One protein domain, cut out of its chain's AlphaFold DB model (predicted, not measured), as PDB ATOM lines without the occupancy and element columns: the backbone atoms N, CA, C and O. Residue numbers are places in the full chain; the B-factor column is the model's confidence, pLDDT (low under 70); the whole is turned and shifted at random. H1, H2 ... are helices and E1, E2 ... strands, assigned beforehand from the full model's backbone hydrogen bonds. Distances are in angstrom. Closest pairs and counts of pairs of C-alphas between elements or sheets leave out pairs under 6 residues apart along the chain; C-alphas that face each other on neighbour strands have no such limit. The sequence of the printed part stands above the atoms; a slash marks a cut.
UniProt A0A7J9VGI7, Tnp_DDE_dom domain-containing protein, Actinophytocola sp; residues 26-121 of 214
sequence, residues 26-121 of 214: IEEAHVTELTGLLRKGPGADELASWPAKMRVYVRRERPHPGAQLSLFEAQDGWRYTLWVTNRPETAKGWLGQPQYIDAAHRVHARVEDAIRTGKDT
ATOM      1  N   ILE A  26       9.525  43.750   0.596       52.16
ATOM      2  CA  ILE A  26       8.129  43.295   0.698       52.16
ATOM      3  C   ILE A  26       7.798  42.903   2.147       52.16
ATOM      4  O   ILE A  26       7.473  41.752   2.409       52.16
ATOM      5  N   GLU A  27       7.909  43.818   3.109       53.59
ATOM      6  CA  GLU A  27       7.413  43.537   4.473       53.59
ATOM      7  C   GLU A  27       6.034  44.157   4.740       53.59
ATOM      8  O   GLU A  27       5.272  43.613   5.530       53.59
ATOM      9  N   GLU A  28       5.628  45.204   4.010       73.94
ATOM     10  CA  GLU A  28       4.322  45.839   4.224       73.94
ATOM     11  C   GLU A  28       3.636  46.191   2.894       73.94
ATOM     12  O   GLU A  28       3.877  47.242   2.293       73.94
ATOM     13  N   ALA A  29       2.762  45.304   2.415       84.38
ATOM     14  CA  ALA A  29       1.828  45.609   1.338       84.38
ATOM     15  C   ALA A  29       0.438  45.092   1.699       84.38
ATOM     16  O   ALA A  29       0.288  43.970   2.183       84.38
ATOM     17  N   HIS A  30      -0.582  45.901   1.435       90.75
ATOM     18  CA  HIS A  30      -1.968  45.546   1.710       90.75
ATOM     19  C   HIS A  30      -2.802  45.759   0.457       90.75
ATOM     20  O   HIS A  30      -2.582  46.718  -0.281       90.75
ATOM     21  N   VAL A  31      -3.770  44.878   0.242       93.56
ATOM     22  CA  VAL A  31      -4.732  44.985  -0.848       93.56
ATOM     23  C   VAL A  31      -6.135  44.946  -0.278       93.56
ATOM     24  O   VAL A  31      -6.423  44.160   0.624       93.56
ATOM     25  N   THR A  32      -7.001  45.791  -0.819       94.31
ATOM     26  CA  THR A  32      -8.431  45.742  -0.546       94.31
ATOM     27  C   THR A  32      -9.218  45.994  -1.822       94.31
ATOM     28  O   THR A  32      -8.703  46.539  -2.801       94.31
ATOM     29  N   GLU A  33     -10.472  45.566  -1.812       94.00
ATOM     30  CA  GLU A  33     -11.429  45.873  -2.863       94.00
ATOM     31  C   GLU A  33     -12.169  47.172  -2.526       94.00
ATOM     32  O   GLU A  33     -12.639  47.353  -1.404       94.00
ATOM     33  N   LEU A  34     -12.284  48.066  -3.508       94.12
ATOM     34  CA  LEU A  34     -13.003  49.337  -3.393       94.12
ATOM     35  C   LEU A  34     -14.345  49.334  -4.130       94.12
ATOM     36  O   LEU A  34     -15.120  50.271  -3.966       94.12
ATOM     37  N   THR A  35     -14.657  48.295  -4.913       92.06
ATOM     38  CA  THR A  35     -15.874  48.228  -5.747       92.06
ATOM     39  C   THR A  35     -17.147  48.570  -4.974       92.06
ATOM     40  O   THR A  35     -17.986  49.316  -5.472       92.06
ATOM     41  N   GLY A  36     -17.292  48.044  -3.753       90.69
ATOM     42  CA  GLY A  36     -18.458  48.311  -2.909       90.69
ATOM     43  C   GLY A  36     -18.584  49.785  -2.526       90.69
ATOM     44  O   GLY A  36     -19.680  50.328  -2.593       90.69
ATOM     45  N   LEU A  37     -17.468  50.441  -2.201       92.19
ATOM     46  CA  LEU A  37     -17.442  51.865  -1.867       92.19
ATOM     47  C   LEU A  37     -17.745  52.740  -3.088       92.19
ATOM     48  O   LEU A  37     -18.524  53.674  -2.974       92.19
ATOM     49  N   LEU A  38     -17.188  52.409  -4.256       92.06
ATOM     50  CA  LEU A  38     -17.362  53.208  -5.477       92.06
ATOM     51  C   LEU A  38     -18.759  53.067  -6.100       92.06
ATOM     52  O   LEU A  38     -19.244  53.998  -6.733       92.06
ATOM     53  N   ARG A  39     -19.412  51.908  -5.934       91.31
ATOM     54  CA  ARG A  39     -20.746  51.649  -6.508       91.31
ATOM     55  C   ARG A  39     -21.905  51.851  -5.539       91.31
ATOM     56  O   ARG A  39     -23.016  52.135  -5.971       91.31
ATOM     57  N   LYS A  40     -21.682  51.604  -4.247       89.69
ATOM     58  CA  LYS A  40     -22.723  51.582  -3.199       89.69
ATOM     59  C   LYS A  40     -22.374  52.477  -2.008       89.69
ATOM     60  O   LYS A  40     -22.960  52.321  -0.938       89.69
ATOM     61  N   GLY A  41     -21.373  53.341  -2.159       87.06
ATOM     62  CA  GLY A  41     -21.014  54.321  -1.146       87.06
ATOM     63  C   GLY A  41     -22.118  55.361  -0.929       87.06
ATOM     64  O   GLY A  41     -23.148  55.332  -1.595       87.06
ATOM     65  N   PRO A  42     -21.908  56.303   0.002       84.12
ATOM     66  CA  PRO A  42     -22.872  57.368   0.289       84.12
ATOM     67  C   PRO A  42     -23.079  58.360  -0.874       84.12
ATOM     68  O   PRO A  42     -24.023  59.144  -0.834       84.12
ATOM     69  N   GLY A  43     -22.204  58.347  -1.887       82.94
ATOM     70  CA  GLY A  43     -22.362  59.107  -3.130       82.94
ATOM     71  C   GLY A  43     -23.183  58.369  -4.197       82.94
ATOM     72  O   GLY A  43     -23.699  57.276  -3.973       82.94
ATOM     73  N   ALA A  44     -23.292  58.968  -5.384       83.81
ATOM     74  CA  ALA A  44     -23.814  58.269  -6.560       83.81
ATOM     75  C   ALA A  44     -22.845  57.154  -7.008       83.81
ATOM     76  O   ALA A  44     -21.662  57.209  -6.680       83.81
ATOM     77  N   ASP A  45     -23.327  56.167  -7.775       89.81
ATOM     78  CA  ASP A  45     -22.456  55.138  -8.370       89.81
ATOM     79  C   ASP A  45     -21.431  55.803  -9.307       89.81
ATOM     80  O   ASP A  45     -21.755  56.207 -10.427       89.81
ATOM     81  N   GLU A  46     -20.180  55.896  -8.849       90.19
ATOM     82  CA  GLU A  46     -19.067  56.510  -9.583       90.19
ATOM     83  C   GLU A  46     -18.650  55.680 -10.810       90.19
ATOM     84  O   GLU A  46     -17.916  56.152 -11.679       90.19
ATOM     85  N   LEU A  47     -19.132  54.438 -10.908       91.44
ATOM     86  CA  LEU A  47     -18.823  53.480 -11.964       91.44
ATOM     87  C   LEU A  47     -20.080  53.086 -12.761       91.44
ATOM     88  O   LEU A  47     -20.110  52.013 -13.374       91.44
ATOM     89  N   ALA A  48     -21.118  53.928 -12.779       89.69
ATOM     90  CA  ALA A  48     -22.382  53.644 -13.468       89.69
ATOM     91  C   ALA A  48     -22.205  53.346 -14.972       89.69
ATOM     92  O   ALA A  48     -22.911  52.512 -15.533       89.69
ATOM     93  N   SER A  49     -21.231  53.988 -15.626       93.12
ATOM     94  CA  SER A  49     -20.905  53.766 -17.043       93.12
ATOM     95  C   SER A  49     -20.025  52.533 -17.297       93.12
ATOM     96  O   SER A  49     -19.782  52.172 -18.449       93.12
ATOM     97  N   TRP A  50     -19.530  51.877 -16.246       92.56
ATOM     98  CA  TRP A  50     -18.631  50.730 -16.351       92.56
ATOM     99  C   TRP A  50     -19.402  49.407 -16.298       92.56
ATOM    100  O   TRP A  50     -20.411  49.316 -15.595       92.56
ATOM    101  N   PRO A  51     -18.898  48.328 -16.931       93.50
ATOM    102  CA  PRO A  51     -19.539  47.019 -16.867       93.50
ATOM    103  C   PRO A  51     -19.816  46.572 -15.426       93.50
ATOM    104  O   PRO A  51     -18.928  46.615 -14.574       93.50
ATOM    105  N   ALA A  52     -21.022  46.058 -15.165       88.50
ATOM    106  CA  ALA A  52     -21.462  45.669 -13.819       88.50
ATOM    107  C   ALA A  52     -20.545  44.634 -13.136       88.50
ATOM    108  O   ALA A  52     -20.421  44.608 -11.917       88.50
ATOM    109  N   LYS A  53     -19.868  43.788 -13.925       90.38
ATOM    110  CA  LYS A  53     -18.932  42.761 -13.430       90.38
ATOM    111  C   LYS A  53     -17.541  43.308 -13.087       90.38
ATOM    112  O   LYS A  53     -16.691  42.546 -12.637       90.38
ATOM    113  N   MET A  54     -17.274  44.581 -13.373       92.44
ATOM    114  CA  MET A  54     -15.962  45.182 -13.175       92.44
ATOM    115  C   MET A  54     -15.762  45.553 -11.711       92.44
ATOM    116  O   MET A  54     -16.594  46.236 -11.111       92.44
ATOM    117  N   ARG A  55     -14.643  45.090 -11.159       92.12
ATOM    118  CA  ARG A  55     -14.257  45.255  -9.761       92.12
ATOM    119  C   ARG A  55     -12.959  46.036  -9.675       92.12
ATOM    120  O   ARG A  55     -12.052  45.811 -10.479       92.12
ATOM    121  N   VAL A  56     -12.884  46.936  -8.703       94.38
ATOM    122  CA  VAL A  56     -11.763  47.847  -8.476       94.38
ATOM    123  C   VAL A  56     -11.053  47.452  -7.193       94.38
ATOM    124  O   VAL A  56     -11.676  47.310  -6.142       94.38
ATOM    125  N   TYR A  57      -9.739  47.322  -7.278       94.50
ATOM    126  CA  TYR A  57      -8.867  47.005  -6.163       94.50
ATOM    127  C   TYR A  57      -7.829  48.099  -5.989       94.50
ATOM    128  O   TYR A  57      -7.395  48.724  -6.957       94.50
ATOM    129  N   VAL A  58      -7.399  48.288  -4.748       94.50
ATOM    130  CA  VAL A  58      -6.269  49.146  -4.415       94.50
ATOM    131  C   VAL A  58      -5.229  48.338  -3.664       94.50
ATOM    132  O   VAL A  58      -5.539  47.591  -2.734       94.50
ATOM    133  N   ARG A  59      -3.975  48.508  -4.069       92.00
ATOM    134  CA  ARG A  59      -2.812  48.047  -3.326       92.00
ATOM    135  C   ARG A  59      -2.097  49.251  -2.742       92.00
ATOM    136  O   ARG A  59      -1.750  50.165  -3.484       92.00
ATOM    137  N   ARG A  60      -1.813  49.205  -1.443       90.81
ATOM    138  CA  ARG A  60      -0.849  50.099  -0.796       90.81
ATOM    139  C   ARG A  60       0.448  49.354  -0.518       90.81
ATOM    140  O   ARG A  60       0.413  48.225  -0.024       90.81
ATOM    141  N   GLU A  61       1.581  49.967  -0.824       88.50
ATOM    142  CA  GLU A  61       2.913  49.417  -0.551       88.50
ATOM    143  C   GLU A  61       3.883  50.508  -0.101       88.50
ATOM    144  O   GLU A  61       3.705  51.685  -0.426       88.50
ATOM    145  N   ARG A  62       4.928  50.128   0.639       84.06
ATOM    146  CA  ARG A  62       6.001  51.069   0.957       84.06
ATOM    147  C   ARG A  62       6.764  51.434  -0.319       84.06
ATOM    148  O   ARG A  62       7.226  50.534  -1.025       84.06
ATOM    149  N   PRO A  63       6.924  52.732  -0.617       77.00
ATOM    150  CA  PRO A  63       7.679  53.154  -1.774       77.00
ATOM    151  C   PRO A  63       9.150  52.799  -1.594       77.00
ATOM    152  O   PRO A  63       9.722  52.859  -0.501       77.00
ATOM    153  N   HIS A  64       9.772  52.431  -2.702       68.81
ATOM    154  CA  HIS A  64      11.188  52.146  -2.712       68.81
ATOM    155  C   HIS A  64      12.029  53.412  -2.803       68.81
ATOM    156  O   HIS A  64      11.534  54.444  -3.261       68.81
ATOM    157  N   PRO A  65      13.311  53.347  -2.405       68.25
ATOM    158  CA  PRO A  65      14.224  54.467  -2.588       68.25
ATOM    159  C   PRO A  65      14.247  54.913  -4.057       68.25
ATOM    160  O   PRO A  65      14.558  54.110  -4.935       68.25
ATOM    161  N   GLY A  66      13.902  56.176  -4.317       67.25
ATOM    162  CA  GLY A  66      13.861  56.752  -5.667       67.25
ATOM    163  C   GLY A  66      12.509  56.673  -6.386       67.25
ATOM    164  O   GLY A  66      12.416  57.133  -7.521       67.25
ATOM    165  N   ALA A  67      11.457  56.140  -5.755       68.00
ATOM    166  CA  ALA A  67      10.109  56.218  -6.313       68.00
ATOM    167  C   ALA A  67       9.642  57.683  -6.400       68.00
ATOM    168  O   ALA A  67       9.704  58.415  -5.412       68.00
ATOM    169  N   GLN A  68       9.147  58.099  -7.567       69.81
ATOM    170  CA  GLN A  68       8.431  59.367  -7.703       69.81
ATOM    171  C   GLN A  68       7.032  59.194  -7.114       69.81
ATOM    172  O   GLN A  68       6.246  58.385  -7.608       69.81
ATOM    173  N   LEU A  69       6.761  59.923  -6.035       74.12
ATOM    174  CA  LEU A  69       5.480  59.916  -5.341       74.12
ATOM    175  C   LEU A  69       4.704  61.174  -5.706       74.12
ATOM    176  O   LEU A  69       5.281  62.255  -5.831       74.12
ATOM    177  N   SER A  70       3.392  61.032  -5.854       73.94
ATOM    178  CA  SER A  70       2.499  62.187  -5.830       73.94
ATOM    179  C   SER A  70       2.566  62.891  -4.465       73.94
ATOM    180  O   SER A  70       3.007  62.312  -3.470       73.94
ATOM    181  N   LEU A  71       2.112  64.146  -4.400       66.69
ATOM    182  CA  LEU A  71       2.092  64.929  -3.153       66.69
ATOM    183  C   LEU A  71       1.364  64.200  -2.009       66.69
ATOM    184  O   LEU A  71       1.832  64.235  -0.876       66.69
ATOM    185  N   PHE A  72       0.275  63.490  -2.317       70.44
ATOM    186  CA  PHE A  72      -0.478  62.688  -1.348       70.44
ATOM    187  C   PHE A  72       0.319  61.472  -0.852       70.44
ATOM    188  O   PHE A  72       0.434  61.236   0.347       70.44
ATOM    189  N   GLU A  73       0.953  60.732  -1.762       78.06
ATOM    190  CA  GLU A  73       1.772  59.564  -1.415       78.06
ATOM    191  C   GLU A  73       3.025  59.938  -0.606       78.06
ATOM    192  O   GLU A  73       3.481  59.165   0.241       78.06
ATOM    193  N   ALA A  74       3.577  61.130  -0.849       72.38
ATOM    194  CA  ALA A  74       4.713  61.659  -0.104       72.38
ATOM    195  C   ALA A  74       4.353  62.001   1.352       72.38
ATOM    196  O   ALA A  74       5.189  61.801   2.234       72.38
ATOM    197  N   GLN A  75       3.128  62.476   1.611       76.19
ATOM    198  CA  GLN A  75       2.633  62.765   2.963       76.19
ATOM    199  C   GLN A  75       2.373  61.483   3.761       76.19
ATOM    200  O   GLN A  75       2.819  61.366   4.901       76.19
ATOM    201  N   ASP A  76       1.715  60.499   3.147       76.69
ATOM    202  CA  ASP A  76       1.362  59.245   3.823       76.69
ATOM    203  C   ASP A  76       2.544  58.265   3.926       76.69
ATOM    204  O   ASP A  76       2.541  57.335   4.738       76.69
ATOM    205  N   GLY A  77       3.567  58.430   3.082       81.75
ATOM    206  CA  GLY A  77       4.692  57.500   2.989       81.75
ATOM    207  C   GLY A  77       4.292  56.127   2.431       81.75
ATOM    208  O   GLY A  77       4.958  55.122   2.718       81.75
ATOM    209  N   TRP A  78       3.206  56.087   1.655       84.12
ATOM    210  CA  TRP A  78       2.648  54.909   0.994       84.12
ATOM    211  C   TRP A  78       2.433  55.200  -0.484       84.12
ATOM    212  O   TRP A  78       1.970  56.275  -0.848       84.12
ATOM    213  N   ARG A  79       2.731  54.215  -1.330       85.56
ATOM    214  CA  ARG A  79       2.357  54.230  -2.743       85.56
ATOM    215  C   ARG A  79       1.038  53.498  -2.920       85.56
ATOM    216  O   ARG A  79       0.905  52.378  -2.415       85.56
ATOM    217  N   TYR A  80       0.117  54.087  -3.671       88.56
ATOM    218  CA  TYR A  80      -1.180  53.488  -3.962       88.56
ATOM    219  C   TYR A  80      -1.304  53.174  -5.449       88.56
ATOM    220  O   TYR A  80      -1.152  54.038  -6.304       88.56
ATOM    221  N   THR A  81      -1.618  51.921  -5.762       89.31
ATOM    222  CA  THR A  81      -1.849  51.473  -7.137       89.31
ATOM    223  C   THR A  81      -3.239  50.874  -7.227       89.31
ATOM    224  O   THR A  81      -3.529  49.874  -6.565       89.31
ATOM    225  N   LEU A  82      -4.090  51.478  -8.053       92.06
ATOM    226  CA  LEU A  82      -5.410  50.949  -8.363       92.06
ATOM    227  C   LEU A  82      -5.338  50.065  -9.606       92.06
ATOM    228  O   LEU A  82      -4.597  50.350 -10.546       92.06
ATOM    229  N   TRP A  83      -6.118  48.994  -9.610       91.50
ATOM    230  CA  TRP A  83      -6.269  48.115 -10.762       91.50
ATOM    231  C   TRP A  83      -7.643  47.458 -10.764       91.50
ATOM    232  O   TRP A  83      -8.399  47.521  -9.793       91.50
ATOM    233  N   VAL A  84      -7.991  46.861 -11.899       92.62
ATOM    234  CA  VAL A  84      -9.354  46.423 -12.193       92.62
ATOM    235  C   VAL A  84      -9.365  44.993 -12.704       92.62
ATOM    236  O   VAL A  84      -8.446  44.547 -13.390       92.62
ATOM    237  N   THR A  85     -10.411  44.245 -12.376       90.31
ATOM    238  CA  THR A  85     -10.613  42.891 -12.897       90.31
ATOM    239  C   THR A  85     -12.098  42.585 -13.040       90.31
ATOM    240  O   THR A  85     -12.929  43.112 -12.308       90.31
ATOM    241  N   ASN A  86     -12.440  41.709 -13.981       91.25
ATOM    242  CA  ASN A  86     -13.782  41.149 -14.137       91.25
ATOM    243  C   ASN A  86     -13.902  39.742 -13.521       91.25
ATOM    244  O   ASN A  86     -14.826  38.997 -13.853       91.25
ATOM    245  N   ARG A  87     -12.955  39.346 -12.654       88.12
ATOM    246  CA  ARG A  87     -13.022  38.057 -11.963       88.12
ATOM    247  C   ARG A  87     -14.272  37.974 -11.081       88.12
ATOM    248  O   ARG A  87     -14.495  38.888 -10.281       88.12
ATOM    249  N   PRO A  88     -15.044  36.872 -11.162       86.44
ATOM    250  CA  PRO A  88     -16.235  36.698 -10.342       86.44
ATOM    251  C   PRO A  88     -15.911  36.791  -8.852       86.44
ATOM    252  O   PRO A  88     -14.930  36.213  -8.385       86.44
ATOM    253  N   GLU A  89     -16.769  37.471  -8.099       81.19
ATOM    254  CA  GLU A  89     -16.726  37.472  -6.632       81.19
ATOM    255  C   GLU A  89     -16.946  36.067  -6.058       81.19
ATOM    256  O   GLU A  89     -16.349  35.695  -5.056       81.19
ATOM    257  N   THR A  90     -17.710  35.238  -6.770       85.44
ATOM    258  CA  THR A  90     -18.017  33.848  -6.412       85.44
ATOM    259  C   THR A  90     -16.865  32.865  -6.648       85.44
ATOM    260  O   THR A  90     -17.049  31.654  -6.490       85.44
ATOM    261  N   ALA A  91     -15.678  33.341  -7.044       85.38
ATOM    262  CA  ALA A  91     -14.506  32.492  -7.213       85.38
ATOM    263  C   ALA A  91     -14.142  31.817  -5.878       85.38
ATOM    264  O   ALA A  91     -13.869  32.476  -4.877       85.38
ATOM    265  N   LYS A  92     -14.146  30.481  -5.861       83.25
ATOM    266  CA  LYS A  92     -13.926  29.702  -4.636       83.25
ATOM    267  C   LYS A  92     -12.445  29.618  -4.264       83.25
ATOM    268  O   LYS A  92     -11.568  29.540  -5.127       83.25
ATOM    269  N   GLY A  93     -12.185  29.539  -2.961       86.69
ATOM    270  CA  GLY A  93     -10.851  29.318  -2.407       86.69
ATOM    271  C   GLY A  93      -9.898  30.487  -2.652       86.69
ATOM    272  O   GLY A  93     -10.299  31.649  -2.659       86.69
ATOM    273  N   TRP A  94      -8.621  30.172  -2.864       84.12
ATOM    274  CA  TRP A  94      -7.558  31.161  -3.077       84.12
ATOM    275  C   TRP A  94      -7.797  32.061  -4.301       84.12
ATOM    276  O   TRP A  94      -7.345  33.198  -4.310       84.12
ATOM    277  N   LEU A  95      -8.562  31.608  -5.303       84.25
ATOM    278  CA  LEU A  95      -8.844  32.372  -6.525       84.25
ATOM    279  C   LEU A  95      -9.677  33.644  -6.292       84.25
ATOM    280  O   LEU A  95      -9.567  34.582  -7.081       84.25
ATOM    281  N   GLY A  96     -10.505  33.670  -5.244       85.88
ATOM    282  CA  GLY A  96     -11.324  34.828  -4.868       85.88
ATOM    283  C   GLY A  96     -10.642  35.786  -3.887       85.88
ATOM    284  O   GLY A  96     -11.171  36.861  -3.616       85.88
ATOM    285  N   GLN A  97      -9.473  35.418  -3.352       88.94
ATOM    286  CA  GLN A  97      -8.782  36.215  -2.340       88.94
ATOM    287  C   GLN A  97      -8.111  37.449  -2.971       88.94
ATOM    288  O   GLN A  97      -7.344  37.293  -3.928       88.94
ATOM    289  N   PRO A  98      -8.306  38.665  -2.424       89.38
ATOM    290  CA  PRO A  98      -7.695  39.887  -2.954       89.38
ATOM    291  C   PRO A  98      -6.169  39.801  -3.111       89.38
ATOM    292  O   PRO A  98      -5.624  40.280  -4.100       89.38
ATOM    293  N   GLN A  99      -5.482  39.130  -2.182       89.00
ATOM    294  CA  GLN A  99      -4.028  38.925  -2.195       89.00
ATOM    295  C   GLN A  99      -3.577  38.103  -3.403       89.00
ATOM    296  O   GLN A  99      -2.538  38.380  -4.007       89.00
ATOM    297  N   TYR A 100      -4.363  37.093  -3.773       89.44
ATOM    298  CA  TYR A 100      -4.068  36.283  -4.941       89.44
ATOM    299  C   TYR A 100      -4.338  37.044  -6.239       89.44
ATOM    300  O   TYR A 100      -3.527  37.005  -7.164       89.44
ATOM    301  N   ILE A 101      -5.466  37.750  -6.310       90.00
ATOM    302  CA  ILE A 101      -5.824  38.530  -7.495       90.00
ATOM    303  C   ILE A 101      -4.771  39.625  -7.734       90.00
ATOM    304  O   ILE A 101      -4.311  39.777  -8.864       90.00
ATOM    305  N   ASP A 102      -4.298  40.284  -6.673       89.88
ATOM    306  CA  ASP A 102      -3.172  41.219  -6.715       89.88
ATOM    307  C   ASP A 102      -1.882  40.567  -7.230       89.88
ATOM    308  O   ASP A 102      -1.227  41.077  -8.141       89.88
ATOM    309  N   ALA A 103      -1.522  39.393  -6.704       88.50
ATOM    310  CA  ALA A 103      -0.354  38.660  -7.181       88.50
ATOM    311  C   ALA A 103      -0.465  38.302  -8.673       88.50
ATOM    312  O   ALA A 103       0.508  38.465  -9.413       88.50
ATOM    313  N   ALA A 104      -1.641  37.867  -9.128       85.81
ATOM    314  CA  ALA A 104      -1.906  37.581 -10.534       85.81
ATOM    315  C   ALA A 104      -1.817  38.848 -11.402       85.81
ATOM    316  O   ALA A 104      -1.236  38.801 -12.485       85.81
ATOM    317  N   HIS A 105      -2.325  39.982 -10.913       86.69
ATOM    318  CA  HIS A 105      -2.211  41.269 -11.591       86.69
ATOM    319  C   HIS A 105      -0.745  41.707 -11.728       86.69
ATOM    320  O   HIS A 105      -0.310  42.079 -12.811       86.69
ATOM    321  N   ARG A 106       0.081  41.558 -10.684       84.19
ATOM    322  CA  ARG A 106       1.526  41.856 -10.777       84.19
ATOM    323  C   ARG A 106       2.260  40.984 -11.791       84.19
ATOM    324  O   ARG A 106       3.231  41.428 -12.398       84.19
ATOM    325  N   VAL A 107       1.822  39.740 -11.983       80.81
ATOM    326  CA  VAL A 107       2.378  38.868 -13.028       80.81
ATOM    327  C   VAL A 107       2.015  39.378 -14.425       80.81
ATOM    328  O   VAL A 107       2.785  39.142 -15.353       80.81
ATOM    329  N   HIS A 108       0.922  40.131 -14.583       74.94
ATOM    330  CA  HIS A 108       0.549  40.739 -15.861       74.94
ATOM    331  C   HIS A 108       1.617  41.702 -16.400       74.94
ATOM    332  O   HIS A 108       1.836  41.732 -17.606       74.94
ATOM    333  N   ALA A 109       2.401  42.358 -15.536       69.31
ATOM    334  CA  ALA A 109       3.559  43.155 -15.961       69.31
ATOM    335  C   ALA A 109       4.579  42.339 -16.791       69.31
ATOM    336  O   ALA A 109       5.287  42.881 -17.636       69.31
ATOM    337  N   ARG A 110       4.641  41.009 -16.607       74.75
ATOM    338  CA  ARG A 110       5.466  40.126 -17.453       74.75
ATOM    339  C   ARG A 110       4.915  40.003 -18.871       74.75
ATOM    340  O   ARG A 110       5.694  39.822 -19.798       74.75
ATOM    341  N   VAL A 111       3.593  40.065 -19.036       77.00
ATOM    342  CA  VAL A 111       2.942  40.052 -20.353       77.00
ATOM    343  C   VAL A 111       3.264  41.344 -21.091       77.00
ATOM    344  O   VAL A 111       3.650  41.288 -22.253       77.00
ATOM    345  N   GLU A 112       3.197  42.488 -20.414       77.94
ATOM    346  CA  GLU A 112       3.570  43.780 -21.001       77.94
ATOM    347  C   GLU A 112       5.038  43.799 -21.449       77.94
ATOM    348  O   GLU A 112       5.343  44.206 -22.572       77.94
ATOM    349  N   ASP A 113       5.948  43.271 -20.625       78.88
ATOM    350  CA  ASP A 113       7.361  43.140 -20.995       78.88
ATOM    351  C   ASP A 113       7.580  42.150 -22.160       78.88
ATOM    352  O   ASP A 113       8.387  42.393 -23.066       78.88
ATOM    353  N   ALA A 114       6.812  41.057 -22.209       77.50
ATOM    354  CA  ALA A 114       6.817  40.122 -23.332       77.50
ATOM    355  C   ALA A 114       6.282  40.761 -24.628       77.50
ATOM    356  O   ALA A 114       6.839  40.526 -25.697       77.50
ATOM    357  N   ILE A 115       5.254  41.613 -24.555       80.06
ATOM    358  CA  ILE A 115       4.731  42.368 -25.705       80.06
ATOM    359  C   ILE A 115       5.771  43.383 -26.189       80.06
ATOM    360  O   ILE A 115       6.028  43.483 -27.392       80.06
ATOM    361  N   ARG A 116       6.406  44.111 -25.261       84.81
ATOM    362  CA  ARG A 116       7.481  45.063 -25.567       84.81
ATOM    363  C   ARG A 116       8.610  44.378 -26.334       84.81
ATOM    364  O   ARG A 116       8.982  44.842 -27.408       84.81
ATOM    365  N   THR A 117       9.109  43.261 -25.813       82.31
ATOM    366  CA  THR A 117      10.184  42.485 -26.450       82.31
ATOM    367  C   THR A 117       9.722  41.732 -27.701       82.31
ATOM    368  O   THR A 117      10.526  41.481 -28.596       82.31
ATOM    369  N   GLY A 118       8.426  41.445 -27.833       78.12
ATOM    370  CA  GLY A 118       7.829  40.856 -29.030       78.12
ATOM    371  C   GLY A 118       7.989  41.722 -30.286       78.12
ATOM    372  O   GLY A 118       8.072  41.206 -31.405       78.12
ATOM    373  N   LYS A 119       8.120  43.047 -30.127       78.75
ATOM    374  CA  LYS A 119       8.455  43.949 -31.241       78.75
ATOM    375  C   LYS A 119       9.808  43.599 -31.868       78.75
ATOM    376  O   LYS A 119       9.910  43.583 -33.095       78.75
ATOM    377  N   ASP A 120      10.793  43.218 -31.051       74.31
ATOM    378  CA  ASP A 120      12.122  42.785 -31.506       74.31
ATOM    379  C   ASP A 120      12.105  41.406 -32.184       74.31
ATOM    380  O   ASP A 120      13.060  41.033 -32.871       74.31
ATOM    381  N   THR A 121      11.026  40.640 -32.013       74.38
ATOM    382  CA  THR A 121      10.832  39.321 -32.630       74.38
ATOM    383  C   THR A 121       9.902  39.361 -33.844       74.38
ATOM    384  O   THR A 121       9.381  38.325 -34.246       74.38
TER     385      THR A 121
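This is residues 26 to 121 of the 214 residues of the protein "Tnp_DDE_dom domain-containing protein" of Actinophytocola sp (UniProt A0A7J9VGI7). A narrow, twisted antiparallel sheet of three strands, E1, E2 and E3, is crossed on one face by the first part of a long helix, H4, whose residues 107 to 121 stick out as a free arm. Three short helices lie at the margins: H1 and H2 only graze the sheet and are apart from H4, and H3, not on the sheet, comes just before H4 in the chain. The printed part has 96 residues with four named helices and three named strands, in the order E1 H1 E2 H2 E3 H3 H4, and the sheet's order is E1, E2, E3. The class is mixed, helices and strands; the whole is loose, with a radius of gyration of the C-alphas of 15.9 A and spans of 43 by 39 by 29 A.

E1, residues 29 to 33, is an edge strand and the antiparallel neighbour of E2, residues 55 to 61, at 163 degrees; N 30 and O 60 are 2.9 A apart, within hydrogen-bond range. E2 is also antiparallel to the other edge strand, E3, residues 79 to 85, at 156 degrees, with N 57 and O 83 at 2.9 A. The sheet is only just strongly twisted, its C-alphas lying up to 4.1 A off the best plane. H4, residues 98 to 121, is on the sheet at a height over the sheet of 7.7 A, in two layers, a helix on one face of a sheet. It runs across the strands, at 89 degrees to E2 on the local plane. It lies over E2, but only just over that strand alone: 4 of its C-alphas fall on E2, 2 on E1 and 2 on E3. The closest C-alphas of E1 and H4 are those of Val 31 and Gln 99, 6.2 A apart. H1, residues 35 to 40, only grazes the sheet with residues 35 to 39; its closest C-alphas to E2 are those of Thr 35 and Val 56, 4.9 A. H2, residues 71 to 76, is only just on the sheet, with 5 pairs of C-alphas within 10 A, and only grazes it with residues 72 to 73. H3, residues 93 to 96, is not on the sheet; it is close to H4 but not clearly touching, the C-alphas of Trp 94 and Tyr 100 being closest at 6.5 A. H1 and H2 are apart. In H1 and H2 every O i to N i+4 pair is within hydrogen-bond range, in H4 15 of 20, and H3 is too short for such a pair.

E1 begins at C-alpha 29 (1.828, 45.609, 1.338) and is 13.9 A long; H1 measures 8.0 A, E2 19.9 A, H2 9.0 A, E3 20.0 A and H3 6.1 A. H4 measures 35.0 A and ends at C-alpha 121 (10.832, 39.321, -32.630).

The C-alphas of Pro 42 and Thr 121 are the two farthest apart, 50.5 A, and the printed part has no cut. The link from H1 to E2 is long, residues 41 to 54. Confidence is under 70 at residues 26 to 27, 64 to 68, 71 and 109; the mean pLDDT of the printed part is 83.9.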